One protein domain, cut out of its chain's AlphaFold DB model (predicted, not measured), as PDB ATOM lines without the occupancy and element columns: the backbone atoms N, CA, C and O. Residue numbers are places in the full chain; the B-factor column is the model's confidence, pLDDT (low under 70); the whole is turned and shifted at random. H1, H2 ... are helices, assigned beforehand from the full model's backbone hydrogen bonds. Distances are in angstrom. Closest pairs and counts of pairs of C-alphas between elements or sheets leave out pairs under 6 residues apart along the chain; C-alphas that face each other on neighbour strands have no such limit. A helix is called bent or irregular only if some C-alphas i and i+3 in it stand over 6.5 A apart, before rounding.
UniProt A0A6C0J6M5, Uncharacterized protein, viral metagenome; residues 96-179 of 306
ATOM      1  N   GLY A  96      15.066 -31.765  10.200       96.00
ATOM      2  CA  GLY A  96      14.055 -31.603   9.160       96.00
ATOM      3  C   GLY A  96      14.556 -32.037   7.787       96.00
ATOM      4  O   GLY A  96      13.884 -32.808   7.105       96.00
ATOM      5  N   TYR A  97      15.758 -31.610   7.392       97.62
ATOM      6  CA  TYR A  97      16.336 -31.972   6.097       97.62
ATOM      7  C   TYR A  97      16.555 -33.482   5.965       97.62
ATOM      8  O   TYR A  97      16.150 -34.089   4.971       97.62
ATOM      9  N   VAL A  98      17.131 -34.111   6.994       95.44
ATOM     10  CA  VAL A  98      17.338 -35.566   7.033       95.44
ATOM     11  C   VAL A  98      16.002 -36.312   6.971       95.44
ATOM     12  O   VAL A  98      15.871 -37.297   6.243       95.44
ATOM     13  N   GLU A  99      15.003 -35.865   7.729       95.19
ATOM     14  CA  GLU A  99      13.685 -36.493   7.791       95.19
ATOM     15  C   GLU A  99      12.941 -36.412   6.451       95.19
ATOM     16  O   GLU A  99      12.403 -37.416   5.965       95.19
ATOM     17  N   PHE A 100      12.995 -35.237   5.819       97.31
ATOM     18  CA  PHE A 100      12.449 -34.990   4.493       97.31
ATOM     19  C   PHE A 100      13.124 -35.865   3.434       97.31
ATOM     20  O   PHE A 100      12.461 -36.650   2.760       97.31
ATOM     21  N   LEU A 101      14.451 -35.832   3.311       96.81
ATOM     22  CA  LEU A 101      15.135 -36.624   2.283       96.81
ATOM     23  C   LEU A 101      14.930 -38.132   2.450       96.81
ATOM     24  O   LEU A 101      14.926 -38.859   1.461       96.81
ATOM     25  N   ARG A 102      14.703 -38.604   3.679       94.75
ATOM     26  CA  ARG A 102      14.385 -40.006   3.982       94.75
ATOM     27  C   ARG A 102      12.903 -40.360   3.841       94.75
ATOM     28  O   ARG A 102      12.515 -41.493   4.137       94.75
ATOM     29  N   GLY A 103      12.060 -39.438   3.373       95.44
ATOM     30  CA  GLY A 103      10.637 -39.676   3.117       95.44
ATOM     31  C   GLY A 103       9.840 -40.067   4.365       95.44
ATOM     32  O   GLY A 103       8.855 -40.811   4.261       95.44
ATOM     33  N   LYS A 104      10.282 -39.628   5.553       92.94
ATOM     34  CA  LYS A 104       9.649 -39.912   6.853       92.94
ATOM     35  C   LYS A 104       8.519 -38.926   7.151       92.94
ATOM     36  O   LYS A 104       8.443 -38.342   8.216       92.94
ATOM     37  N   TYR A 105       7.644 -38.741   6.176       93.88
ATOM     38  CA  TYR A 105       6.475 -37.876   6.261       93.88
ATOM     39  C   TYR A 105       5.334 -38.475   5.440       93.88
ATOM     40  O   TYR A 105       5.563 -39.318   4.564       93.88
ATOM     41  N   ASP A 106       4.115 -38.033   5.714       92.56
ATOM     42  CA  ASP A 106       2.974 -38.239   4.829       92.56
ATOM     43  C   ASP A 106       2.932 -37.099   3.800       92.56
ATOM     44  O   ASP A 106       2.953 -35.924   4.162       92.56
ATOM     45  N   GLU A 107       2.921 -37.442   2.512       92.44
ATOM     46  CA  GLU A 107       2.897 -36.487   1.394       92.44
ATOM     47  C   GLU A 107       1.568 -35.733   1.250       92.44
ATOM     48  O   GLU A 107       1.484 -34.779   0.480       92.44
ATOM     49  N   THR A 108       0.554 -36.137   2.016       94.50
ATOM     50  CA  THR A 108      -0.749 -35.474   2.122       94.50
ATOM     51  C   THR A 108      -0.872 -34.587   3.368       94.50
ATOM     52  O   THR A 108      -1.792 -33.775   3.458       94.50
ATOM     53  N   SER A 109       0.069 -34.682   4.316       95.44
ATOM     54  CA  SER A 109       0.037 -33.911   5.563       95.44
ATOM     55  C   SER A 109       0.766 -32.574   5.416       95.44
ATOM     56  O   SER A 109       1.960 -32.450   5.701       95.44
ATOM     57  N   GLU A 110       0.032 -31.544   4.983       96.00
ATOM     58  CA  GLU A 110       0.580 -30.189   4.848       96.00
ATOM     59  C   GLU A 110       1.134 -29.664   6.180       96.00
ATOM     60  O   GLU A 110       2.251 -29.150   6.219       96.00
ATOM     61  N   GLU A 111       0.391 -29.828   7.279       95.00
ATOM     62  CA  GLU A 111       0.804 -29.344   8.601       95.00
ATOM     63  C   GLU A 111       2.157 -29.938   9.020       95.00
ATOM     64  O   GLU A 111       3.036 -29.223   9.509       95.00
ATOM     65  N   TYR A 112       2.349 -31.241   8.799       94.62
ATOM     66  CA  TYR A 112       3.589 -31.911   9.166       94.62
ATOM     67  C   TYR A 112       4.764 -31.477   8.290       94.62
ATOM     68  O   TYR A 112       5.854 -31.195   8.792       94.62
ATOM     69  N   LEU A 113       4.533 -31.352   6.983       96.44
ATOM     70  CA  LEU A 113       5.543 -30.863   6.052       96.44
ATOM     71  C   LEU A 113       5.970 -29.429   6.385       96.44
ATOM     72  O   LEU A 113       7.166 -29.149   6.421       96.44
ATOM     73  N   VAL A 114       5.025 -28.540   6.709       96.75
ATOM     74  CA  VAL A 114       5.318 -27.171   7.166       96.75
ATOM     75  C   VAL A 114       6.228 -27.192   8.400       96.75
ATOM     76  O   VAL A 114       7.223 -26.465   8.421       96.75
ATOM     77  N   LYS A 115       5.954 -28.061   9.388       95.00
ATOM     78  CA  LYS A 115       6.813 -28.234  10.578       95.00
ATOM     79  C   LYS A 115       8.218 -28.711  10.207       95.00
ATOM     80  O   LYS A 115       9.190 -28.155  10.710       95.00
ATOM     81  N   ILE A 116       8.339 -29.702   9.321       95.69
ATOM     82  CA  ILE A 116       9.639 -30.213   8.864       95.69
ATOM     83  C   ILE A 116      10.452 -29.096   8.198       95.69
ATOM     84  O   ILE A 116      11.579 -28.825   8.620       95.69
ATOM     85  N   PHE A 117       9.875 -28.416   7.202       97.25
ATOM     86  CA  PHE A 117      10.554 -27.351   6.464       97.25
ATOM     87  C   PHE A 117      10.957 -26.184   7.370       97.25
ATOM     88  O   PHE A 117      12.082 -25.708   7.261       97.25
ATOM     89  N   HIS A 118      10.115 -25.808   8.339       96.19
ATOM     90  CA  HIS A 118      10.406 -24.736   9.297       96.19
ATOM     91  C   HIS A 118      11.702 -24.970  10.097       96.19
ATOM     92  O   HIS A 118      12.357 -24.019  10.525       96.19
ATOM     93  N   THR A 119      12.101 -26.230  10.308       95.56
ATOM     94  CA  THR A 119      13.324 -26.564  11.061       95.56
ATOM     95  C   THR A 119      14.609 -26.542  10.230       95.56
ATOM     96  O   THR A 119      15.696 -26.560  10.817       95.56
ATOM     97  N   MET A 120      14.502 -26.491   8.898       97.94
ATOM     98  CA  MET A 120      15.647 -26.523   7.984       97.94
ATOM     99  C   MET A 120      16.390 -25.188   7.938       97.94
ATOM    100  O   MET A 120      15.917 -24.174   8.449       97.94
ATOM    101  N   THR A 121      17.560 -25.165   7.296       98.50
ATOM    102  CA  THR A 121      18.196 -23.894   6.924       98.50
ATOM    103  C   THR A 121      17.791 -23.428   5.532       98.50
ATOM    104  O   THR A 121      17.486 -24.237   4.658       98.50
ATOM    105  N   LYS A 122      17.884 -22.121   5.259       98.12
ATOM    106  CA  LYS A 122      17.654 -21.577   3.908       98.12
ATOM    107  C   LYS A 122      18.547 -22.234   2.852       98.12
ATOM    108  O   LYS A 122      18.093 -22.507   1.746       98.12
ATOM    109  N   GLY A 123      19.794 -22.551   3.205       98.12
ATOM    110  CA  GLY A 123      20.705 -23.275   2.316       98.12
ATOM    111  C   GLY A 123      20.259 -24.711   2.014       98.12
ATOM    112  O   GLY A 123      20.456 -25.192   0.904       98.12
ATOM    113  N   GLU A 124      19.641 -25.404   2.969       98.56
ATOM    114  CA  GLU A 124      19.063 -26.737   2.754       98.56
ATOM    115  C   GLU A 124      17.814 -26.690   1.868       98.56
ATOM    116  O   GLU A 124      17.675 -27.514   0.962       98.56
ATOM    117  N   ILE A 125      16.955 -25.683   2.067       98.19
ATOM    118  CA  ILE A 125      15.813 -25.404   1.185       98.19
ATOM    119  C   ILE A 125      16.285 -25.172  -0.252       98.19
ATOM    120  O   ILE A 125      15.740 -25.750  -1.191       98.19
ATOM    121  N   GLU A 126      17.330 -24.366  -0.433       97.88
ATOM    122  CA  GLU A 126      17.852 -24.069  -1.765       97.88
ATOM    123  C   GLU A 126      18.418 -25.313  -2.456       97.88
ATOM    124  O   GLU A 126      18.169 -25.537  -3.643       97.88
ATOM    125  N   LYS A 127      19.094 -26.197  -1.710       98.00
ATOM    126  CA  LYS A 127      19.509 -27.506  -2.235       98.00
ATOM    127  C   LYS A 127      18.310 -28.332  -2.704       98.00
ATOM    128  O   LYS A 127      18.375 -28.916  -3.782       98.00
ATOM    129  N   ILE A 128      17.227 -28.387  -1.921       97.88
ATOM    130  CA  ILE A 128      16.006 -29.134  -2.280       97.88
ATOM    131  C   ILE A 128      15.419 -28.634  -3.606       97.88
ATOM    132  O   ILE A 128      15.034 -29.448  -4.450       97.88
ATOM    133  N   ARG A 129      15.397 -27.313  -3.813       96.19
ATOM    134  CA  ARG A 129      14.895 -26.689  -5.046       96.19
ATOM    135  C   ARG A 129      15.756 -27.002  -6.264       96.19
ATOM    136  O   ARG A 129      15.240 -27.330  -7.335       96.19
ATOM    137  N   THR A 130      17.070 -26.901  -6.107       97.12
ATOM    138  CA  THR A 130      18.012 -26.877  -7.235       97.12
ATOM    139  C   THR A 130      18.522 -28.256  -7.638       97.12
ATOM    140  O   THR A 130      18.699 -28.516  -8.827       97.12
ATOM    141  N   ASN A 131      18.697 -29.175  -6.687       97.81
ATOM    142  CA  ASN A 131      19.306 -30.474  -6.957       97.81
ATOM    143  C   ASN A 131      18.273 -31.550  -7.312       97.81
ATOM    144  O   ASN A 131      17.093 -31.491  -6.952       97.81
ATOM    145  N   SER A 132      18.735 -32.589  -8.011       96.69
ATOM    146  CA  SER A 132      17.975 -33.829  -8.176       96.69
ATOM    147  C   SER A 132      17.941 -34.634  -6.873       96.69
ATOM    148  O   SER A 132      18.860 -34.559  -6.055       96.69
ATOM    149  N   PHE A 133      16.919 -35.480  -6.706       96.44
ATOM    150  CA  PHE A 133      16.826 -36.352  -5.530       96.44
ATOM    151  C   PHE A 133      18.063 -37.248  -5.362       96.44
ATOM    152  O   PHE A 133      18.554 -37.424  -4.254       96.44
ATOM    153  N   THR A 134      18.610 -37.783  -6.459       94.00
ATOM    154  CA  THR A 134      19.809 -38.631  -6.408       94.00
ATOM    155  C   THR A 134      21.033 -37.869  -5.897       94.00
ATOM    156  O   THR A 134      21.797 -38.429  -5.118       94.00
ATOM    157  N   GLN A 135      21.210 -36.600  -6.282       94.94
ATOM    158  CA  GLN A 135      22.287 -35.756  -5.745       94.94
ATOM    159  C   GLN A 135      22.090 -35.518  -4.245       94.94
ATOM    160  O   GLN A 135      22.991 -35.801  -3.466       94.94
ATOM    161  N   LEU A 136      20.884 -35.108  -3.834       95.81
ATOM    162  CA  LEU A 136      20.540 -34.872  -2.425       95.81
ATOM    163  C   LEU A 136      20.777 -36.115  -1.554       95.81
ATOM    164  O   LEU A 136      21.353 -36.031  -0.472       95.81
ATOM    165  N   TRP A 137      20.367 -37.284  -2.043       93.19
ATOM    166  CA  TRP A 137      20.555 -38.550  -1.344       93.19
ATOM    167  C   TRP A 137      22.031 -38.939  -1.213       93.19
ATOM    168  O   TRP A 137      22.462 -39.423  -0.166       93.19
ATOM    169  N   ASN A 138      22.814 -38.732  -2.274       89.56
ATOM    170  CA  ASN A 138      24.244 -39.017  -2.260       89.56
ATOM    171  C   ASN A 138      24.992 -38.106  -1.285       89.56
ATOM    172  O   ASN A 138      25.856 -38.598  -0.560       89.56
ATOM    173  N   ASP A 139      24.624 -36.825  -1.231       89.81
ATOM    174  CA  ASP A 139      25.191 -35.851  -0.297       89.81
ATOM    175  C   ASP A 139      24.908 -36.247   1.161       89.81
ATOM    176  O   ASP A 139      25.815 -36.219   1.999       89.81
ATOM    177  N   LEU A 140      23.674 -36.682   1.447       88.81
ATOM    178  CA  LEU A 140      23.251 -37.120   2.780       88.81
ATOM    179  C   LEU A 140      24.089 -38.307   3.288       88.81
ATOM    180  O   LEU A 140      24.535 -38.310   4.433       88.81
ATOM    181  N   TRP A 141      24.341 -39.305   2.436       82.38
ATOM    182  CA  TRP A 141      25.023 -40.547   2.830       82.38
ATOM    183  C   TRP A 141      26.499 -40.623   2.433       82.38
ATOM    184  O   TRP A 141      27.142 -41.638   2.693       82.38
ATOM    185  N   SER A 142      27.054 -39.587   1.796       74.69
ATOM    186  CA  SER A 142      28.455 -39.549   1.337       74.69
ATOM    187  C   SER A 142      28.856 -40.794   0.521       74.69
ATOM    188  O   SER A 142      29.919 -41.373   0.729       74.69
ATOM    189  N   HIS A 143      27.977 -41.236  -0.389       63.25
ATOM    190  CA  HIS A 143      28.146 -42.431  -1.242       63.25
ATOM    191  C   HIS A 143      28.264 -43.790  -0.515       63.25
ATOM    192  O   HIS A 143      28.712 -44.776  -1.106       63.25
ATOM    193  N   MET A 144      27.839 -43.888   0.748       61.53
ATOM    194  CA  MET A 144      27.865 -45.143   1.510       61.53
ATOM    195  C   MET A 144      26.847 -46.183   0.984       61.53
ATOM    196  O   MET A 144      25.745 -45.850   0.558       61.53
ATOM    197  N   ASN A 145      27.251 -47.462   1.012       54.44
ATOM    198  CA  ASN A 145      26.587 -48.681   0.504       54.44
ATOM    199  C   ASN A 145      25.076 -48.602   0.153       54.44
ATOM    200  O   ASN A 145      24.205 -48.966   0.947       54.44
ATOM    201  N   TYR A 146      24.782 -48.296  -1.118       60.06
ATOM    202  CA  TYR A 146      23.436 -48.219  -1.716       60.06
ATOM    203  C   TYR A 146      22.523 -49.435  -1.474       60.06
ATOM    204  O   TYR A 146      21.305 -49.284  -1.386       60.06
ATOM    205  N   LYS A 147      23.079 -50.650  -1.359       64.00
ATOM    206  CA  LYS A 147      22.274 -51.885  -1.291       64.00
ATOM    207  C   LYS A 147      21.400 -51.979  -0.040       64.00
ATOM    208  O   LYS A 147      20.310 -52.533  -0.115       64.00
ATOM    209  N   GLN A 148      21.849 -51.444   1.097       67.62
ATOM    210  CA  GLN A 148      21.088 -51.528   2.349       67.62
ATOM    211  C   GLN A 148      19.872 -50.592   2.357       67.62
ATOM    212  O   GLN A 148      18.885 -50.866   3.037       67.62
ATOM    213  N   TYR A 149      19.930 -49.514   1.576       73.19
ATOM    214  CA  TYR A 149      18.925 -48.459   1.586       73.19
ATOM    215  C   TYR A 149      18.101 -48.392   0.307       73.19
ATOM    216  O   TYR A 149      17.310 -47.471   0.169       73.19
ATOM    217  N   GLN A 150      18.233 -49.346  -0.618       84.00
ATOM    218  CA  GLN A 150      17.574 -49.262  -1.924       84.00
ATOM    219  C   GLN A 150      16.052 -49.095  -1.809       84.00
ATOM    220  O   GLN A 150      15.474 -48.235  -2.464       84.00
ATOM    221  N   THR A 151      15.396 -49.851  -0.927       88.31
ATOM    222  CA  THR A 151      13.952 -49.697  -0.696       88.31
ATOM    223  C   THR A 151      13.602 -48.344  -0.074       88.31
ATOM    224  O   THR A 151      12.582 -47.761  -0.427       88.31
ATOM    225  N   GLU A 152      14.423 -47.832   0.849       91.44
ATOM    226  CA  GLU A 152      14.201 -46.501   1.432       91.44
ATOM    227  C   GLU A 152      14.383 -45.426   0.358       91.44
ATOM    228  O   GLU A 152      13.496 -44.602   0.188       91.44
ATOM    229  N   PHE A 153      15.452 -45.515  -0.433       92.62
ATOM    230  CA  PHE A 153      15.745 -44.624  -1.547       92.62
ATOM    231  C   PHE A 153      14.582 -44.531  -2.536       92.62
ATOM    232  O   PHE A 153      14.123 -43.427  -2.804       92.62
ATOM    233  N   GLU A 154      14.077 -45.657  -3.054       94.06
ATOM    234  CA  GLU A 154      12.991 -45.628  -4.045       94.06
ATOM    235  C   GLU A 154      11.704 -45.029  -3.460       94.06
ATOM    236  O   GLU A 154      11.063 -44.191  -4.093       94.06
ATOM    237  N   ASN A 155      11.363 -45.379  -2.215       95.19
ATOM    238  CA  ASN A 155      10.192 -44.823  -1.536       95.19
ATOM    239  C   ASN A 155      10.335 -43.315  -1.282       95.19
ATOM    240  O   ASN A 155       9.402 -42.549  -1.516       95.19
ATOM    241  N   SER A 156      11.499 -42.871  -0.806       96.31
ATOM    242  CA  SER A 156      11.779 -41.458  -0.554       96.31
ATOM    243  C   SER A 156      11.816 -40.653  -1.853       96.31
ATOM    244  O   SER A 156      11.262 -39.556  -1.908       96.31
ATOM    245  N   LYS A 157      12.390 -41.221  -2.920       96.88
ATOM    246  CA  LYS A 157      12.428 -40.616  -4.252       96.88
ATOM    247  C   LYS A 157      11.026 -40.407  -4.803       96.88
ATOM    248  O   LYS A 157      10.740 -39.328  -5.311       96.88
ATOM    249  N   LEU A 158      10.159 -41.414  -4.688       97.06
ATOM    250  CA  LEU A 158       8.770 -41.316  -5.128       97.06
ATOM    251  C   LEU A 158       8.046 -40.171  -4.407       97.06
ATOM    252  O   LEU A 158       7.517 -39.284  -5.068       97.06
ATOM    253  N   LYS A 159       8.112 -40.127  -3.069       97.31
ATOM    254  CA  LYS A 159       7.492 -39.056  -2.269       97.31
ATOM    255  C   LYS A 159       8.032 -37.667  -2.605       97.31
ATOM    256  O   LYS A 159       7.275 -36.702  -2.680       97.31
ATOM    257  N   PHE A 160       9.342 -37.551  -2.807       97.25
ATOM    258  CA  PHE A 160       9.963 -36.292  -3.208       97.25
ATOM    259  C   PHE A 160       9.438 -35.821  -4.571       97.25
ATOM    260  O   PHE A 160       9.079 -34.655  -4.731       97.25
ATOM    261  N   LEU A 161       9.366 -36.727  -5.553       96.56
ATOM    262  CA  LEU A 161       8.863 -36.415  -6.892       96.56
ATOM    263  C   LEU A 161       7.369 -36.086  -6.884       96.56
ATOM    264  O   LEU A 161       6.963 -35.182  -7.608       96.56
ATOM    265  N   ASN A 162       6.572 -36.745  -6.044       97.00
ATOM    266  CA  ASN A 162       5.153 -36.433  -5.892       97.00
ATOM    267  C   ASN A 162       4.937 -34.993  -5.411       97.00
ATOM    268  O   ASN A 162       4.127 -34.275  -5.992       97.00
ATOM    269  N   LEU A 163       5.711 -34.531  -4.423       95.94
ATOM    270  CA  LEU A 163       5.667 -33.133  -3.975       95.94
ATOM    271  C   LEU A 163       6.207 -32.160  -5.031       95.94
ATOM    272  O   LEU A 163       5.664 -31.072  -5.204       95.94
ATOM    273  N   ARG A 164       7.269 -32.536  -5.755       93.94
ATOM    274  CA  ARG A 164       7.879 -31.678  -6.789       93.94
ATOM    275  C   ARG A 164       6.986 -31.511  -8.019       93.94
ATOM    276  O   ARG A 164       7.010 -30.463  -8.653       93.94
ATOM    277  N   ASN A 165       6.203 -32.538  -8.338       95.94
ATOM    278  CA  ASN A 165       5.264 -32.555  -9.456       95.94
ATOM    279  C   ASN A 165       3.839 -32.155  -9.042       95.94
ATOM    280  O   ASN A 165       2.925 -32.274  -9.854       95.94
ATOM    281  N   ASN A 166       3.647 -31.684  -7.804       95.06
ATOM    282  CA  ASN A 166       2.360 -31.241  -7.262       95.06
ATOM    283  C   ASN A 166       1.250 -32.305  -7.346       95.06
ATOM    284  O   ASN A 166       0.106 -31.986  -7.657       95.06
ATOM    285  N   VAL A 167       1.584 -33.576  -7.097       95.31
ATOM    286  CA  VAL A 167       0.622 -34.690  -7.172       95.31
ATOM    287  C   VAL A 167      -0.445 -34.576  -6.080       95.31
ATOM    288  O   VAL A 167      -1.630 -34.701  -6.373       95.31
ATOM    289  N   TYR A 168      -0.025 -34.328  -4.835       91.75
ATOM    290  CA  TYR A 168      -0.923 -34.202  -3.675       91.75
ATOM    291  C   TYR A 168      -0.889 -32.800  -3.064       91.75
ATOM    292  O   TYR A 168      -1.932 -32.218  -2.787       91.75
ATOM    293  N   LEU A 169       0.315 -32.260  -2.874       94.31
ATOM    294  CA  LEU A 169       0.576 -30.931  -2.328       94.31
ATOM    295  C   LEU A 169       1.653 -30.234  -3.159       94.31
ATOM    296  O   LEU A 169       2.485 -30.897  -3.781       94.31
ATOM    297  N   ASN A 170       1.659 -28.900  -3.130       94.00
ATOM    298  CA  ASN A 170       2.668 -28.087  -3.799       94.00
ATOM    299  C   ASN A 170       3.835 -27.764  -2.856       94.00
ATOM    300  O   ASN A 170       3.665 -27.086  -1.840       94.00
ATOM    301  N   MET A 171       5.037 -28.227  -3.209       94.50
ATOM    302  CA  MET A 171       6.239 -28.040  -2.387       94.50
ATOM    303  C   MET A 171       6.574 -26.561  -2.133       94.50
ATOM    304  O   MET A 171       6.955 -26.205  -1.020       94.50
ATOM    305  N   GLU A 172       6.416 -25.685  -3.126       94.81
ATOM    306  CA  GLU A 172       6.741 -24.261  -2.979       94.81
ATOM    307  C   GLU A 172       5.750 -23.530  -2.068       94.81
ATOM    308  O   GLU A 172       6.147 -22.657  -1.291       94.81
ATOM    309  N   GLU A 173       4.471 -23.911  -2.096       95.88
ATOM    310  CA  GLU A 173       3.475 -23.377  -1.163       95.88
ATOM    311  C   GLU A 173       3.781 -23.787   0.280       95.88
ATOM    312  O   GLU A 173       3.732 -22.944   1.180       95.88
ATOM    313  N   ILE A 174       4.171 -25.046   0.495       96.62
ATOM    314  CA  ILE A 174       4.601 -25.548   1.805       96.62
ATOM    315  C   ILE A 174       5.834 -24.782   2.296       96.62
ATOM    316  O   ILE A 174       5.846 -24.288   3.426       96.62
ATOM    317  N   ILE A 175       6.866 -24.637   1.454       95.75
ATOM    318  CA  ILE A 175       8.087 -23.904   1.818       95.75
ATOM    319  C   ILE A 175       7.744 -22.453   2.176       95.75
ATOM    320  O   ILE A 175       8.226 -21.945   3.189       95.75
ATOM    321  N   LYS A 176       6.863 -21.795   1.413       95.94
ATOM    322  CA  LYS A 176       6.401 -20.433   1.717       95.94
ATOM    323  C   LYS A 176       5.675 -20.356   3.066       95.94
ATOM    324  O   LYS A 176       5.927 -19.425   3.830       95.94
ATOM    325  N   LYS A 177       4.807 -21.327   3.374       97.19
ATOM    326  CA  LYS A 177       4.091 -21.425   4.662       97.19
ATOM    327  C   LYS A 177       5.023 -21.721   5.841       97.19
ATOM    328  O   LYS A 177       4.745 -21.266   6.944       97.19
ATOM    329  N   SER A 178       6.128 -22.436   5.616       94.62
ATOM    330  CA  SER A 178       7.080 -22.831   6.667       94.62
ATOM    331  C   SER A 178       7.813 -21.671   7.340       94.62
ATOM    332  O   SER A 178       8.288 -21.839   8.459       94.62
ATOM    333  N   GLN A 179       7.922 -20.511   6.675       92.69
ATOM    334  CA  GLN A 179       8.632 -19.338   7.201       92.69
ATOM    335  C   GLN A 179      10.026 -19.704   7.741       92.69
ATOM    336  O   GLN A 179      10.369 -19.421   8.883       92.69
TER     337      GLN A 179
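What this domain is: This is residues 96 to 179 of the 306 residues of an uncharacterized protein of viral metagenome (UniProt A0A6C0J6M5). A cluster of mostly crossed helices with the short H1 nearest its middle: H2 and H4 pack on H1, the long, kinked H5 packs on H4 with residues 153 to 160, H6 crosses H2 at the end of the domain far from the start of H5, and H3 is near H1 and H4. The printed part has 84 residues with six named helices, H1 to H6 in chain order, and no named strand: all helix. It is compact, with a radius of gyration of the C-alphas of 12.2 A and spans of 36 by 24 by 18 A.

Where its parts are: H5, residues 146 to 164, measures 23.3 A from C-alpha 146 at (23.436, -48.219, -1.716) to C-alpha 164 at (7.879, -31.678, -6.789). It is irregular, C-alphas 148 and 151 being 8.0 A apart, and has a kink of 44 degrees near residue 153. H4 is residues 133 to 141, 12.4 A; H3 122 to 130, 12.3 A; H2 110 to 118, 12.1 A; H6 171 to 178, 10.5 A. H1, residues 96 to 101, 8.6 A, begins at (14.055, -31.603, 9.160).

How they stand to each other: H5 touches H4 with residues 153 to 160 alone, closest at C-alphas 157 and 133, 6.3 A, at a steep tilt of 45 degrees. H4 touches H1, C-alphas 137 and 101 being closest at 6.8 A. H1 touches H2, closest at C-alphas 96 and 116, 4.6 A. H2 touches H6, C-alphas 118 and 178 being closest at 4.6 A, only just about perpendicular at 71 degrees. H3 touches no helix but is near H1 and H4. O i to N i+4 pairs are within hydrogen-bond range throughout H1, H2, H3, H4 and H6, and 13 of 15 in H5.

The domain as a whole: The farthest C-alphas, Lys 147 and Gln 179, are 36.3 A apart. The printed part has no cut and no long link. Mean pLDDT of the printed part is 92.2; residues 143 to 148 are under 70.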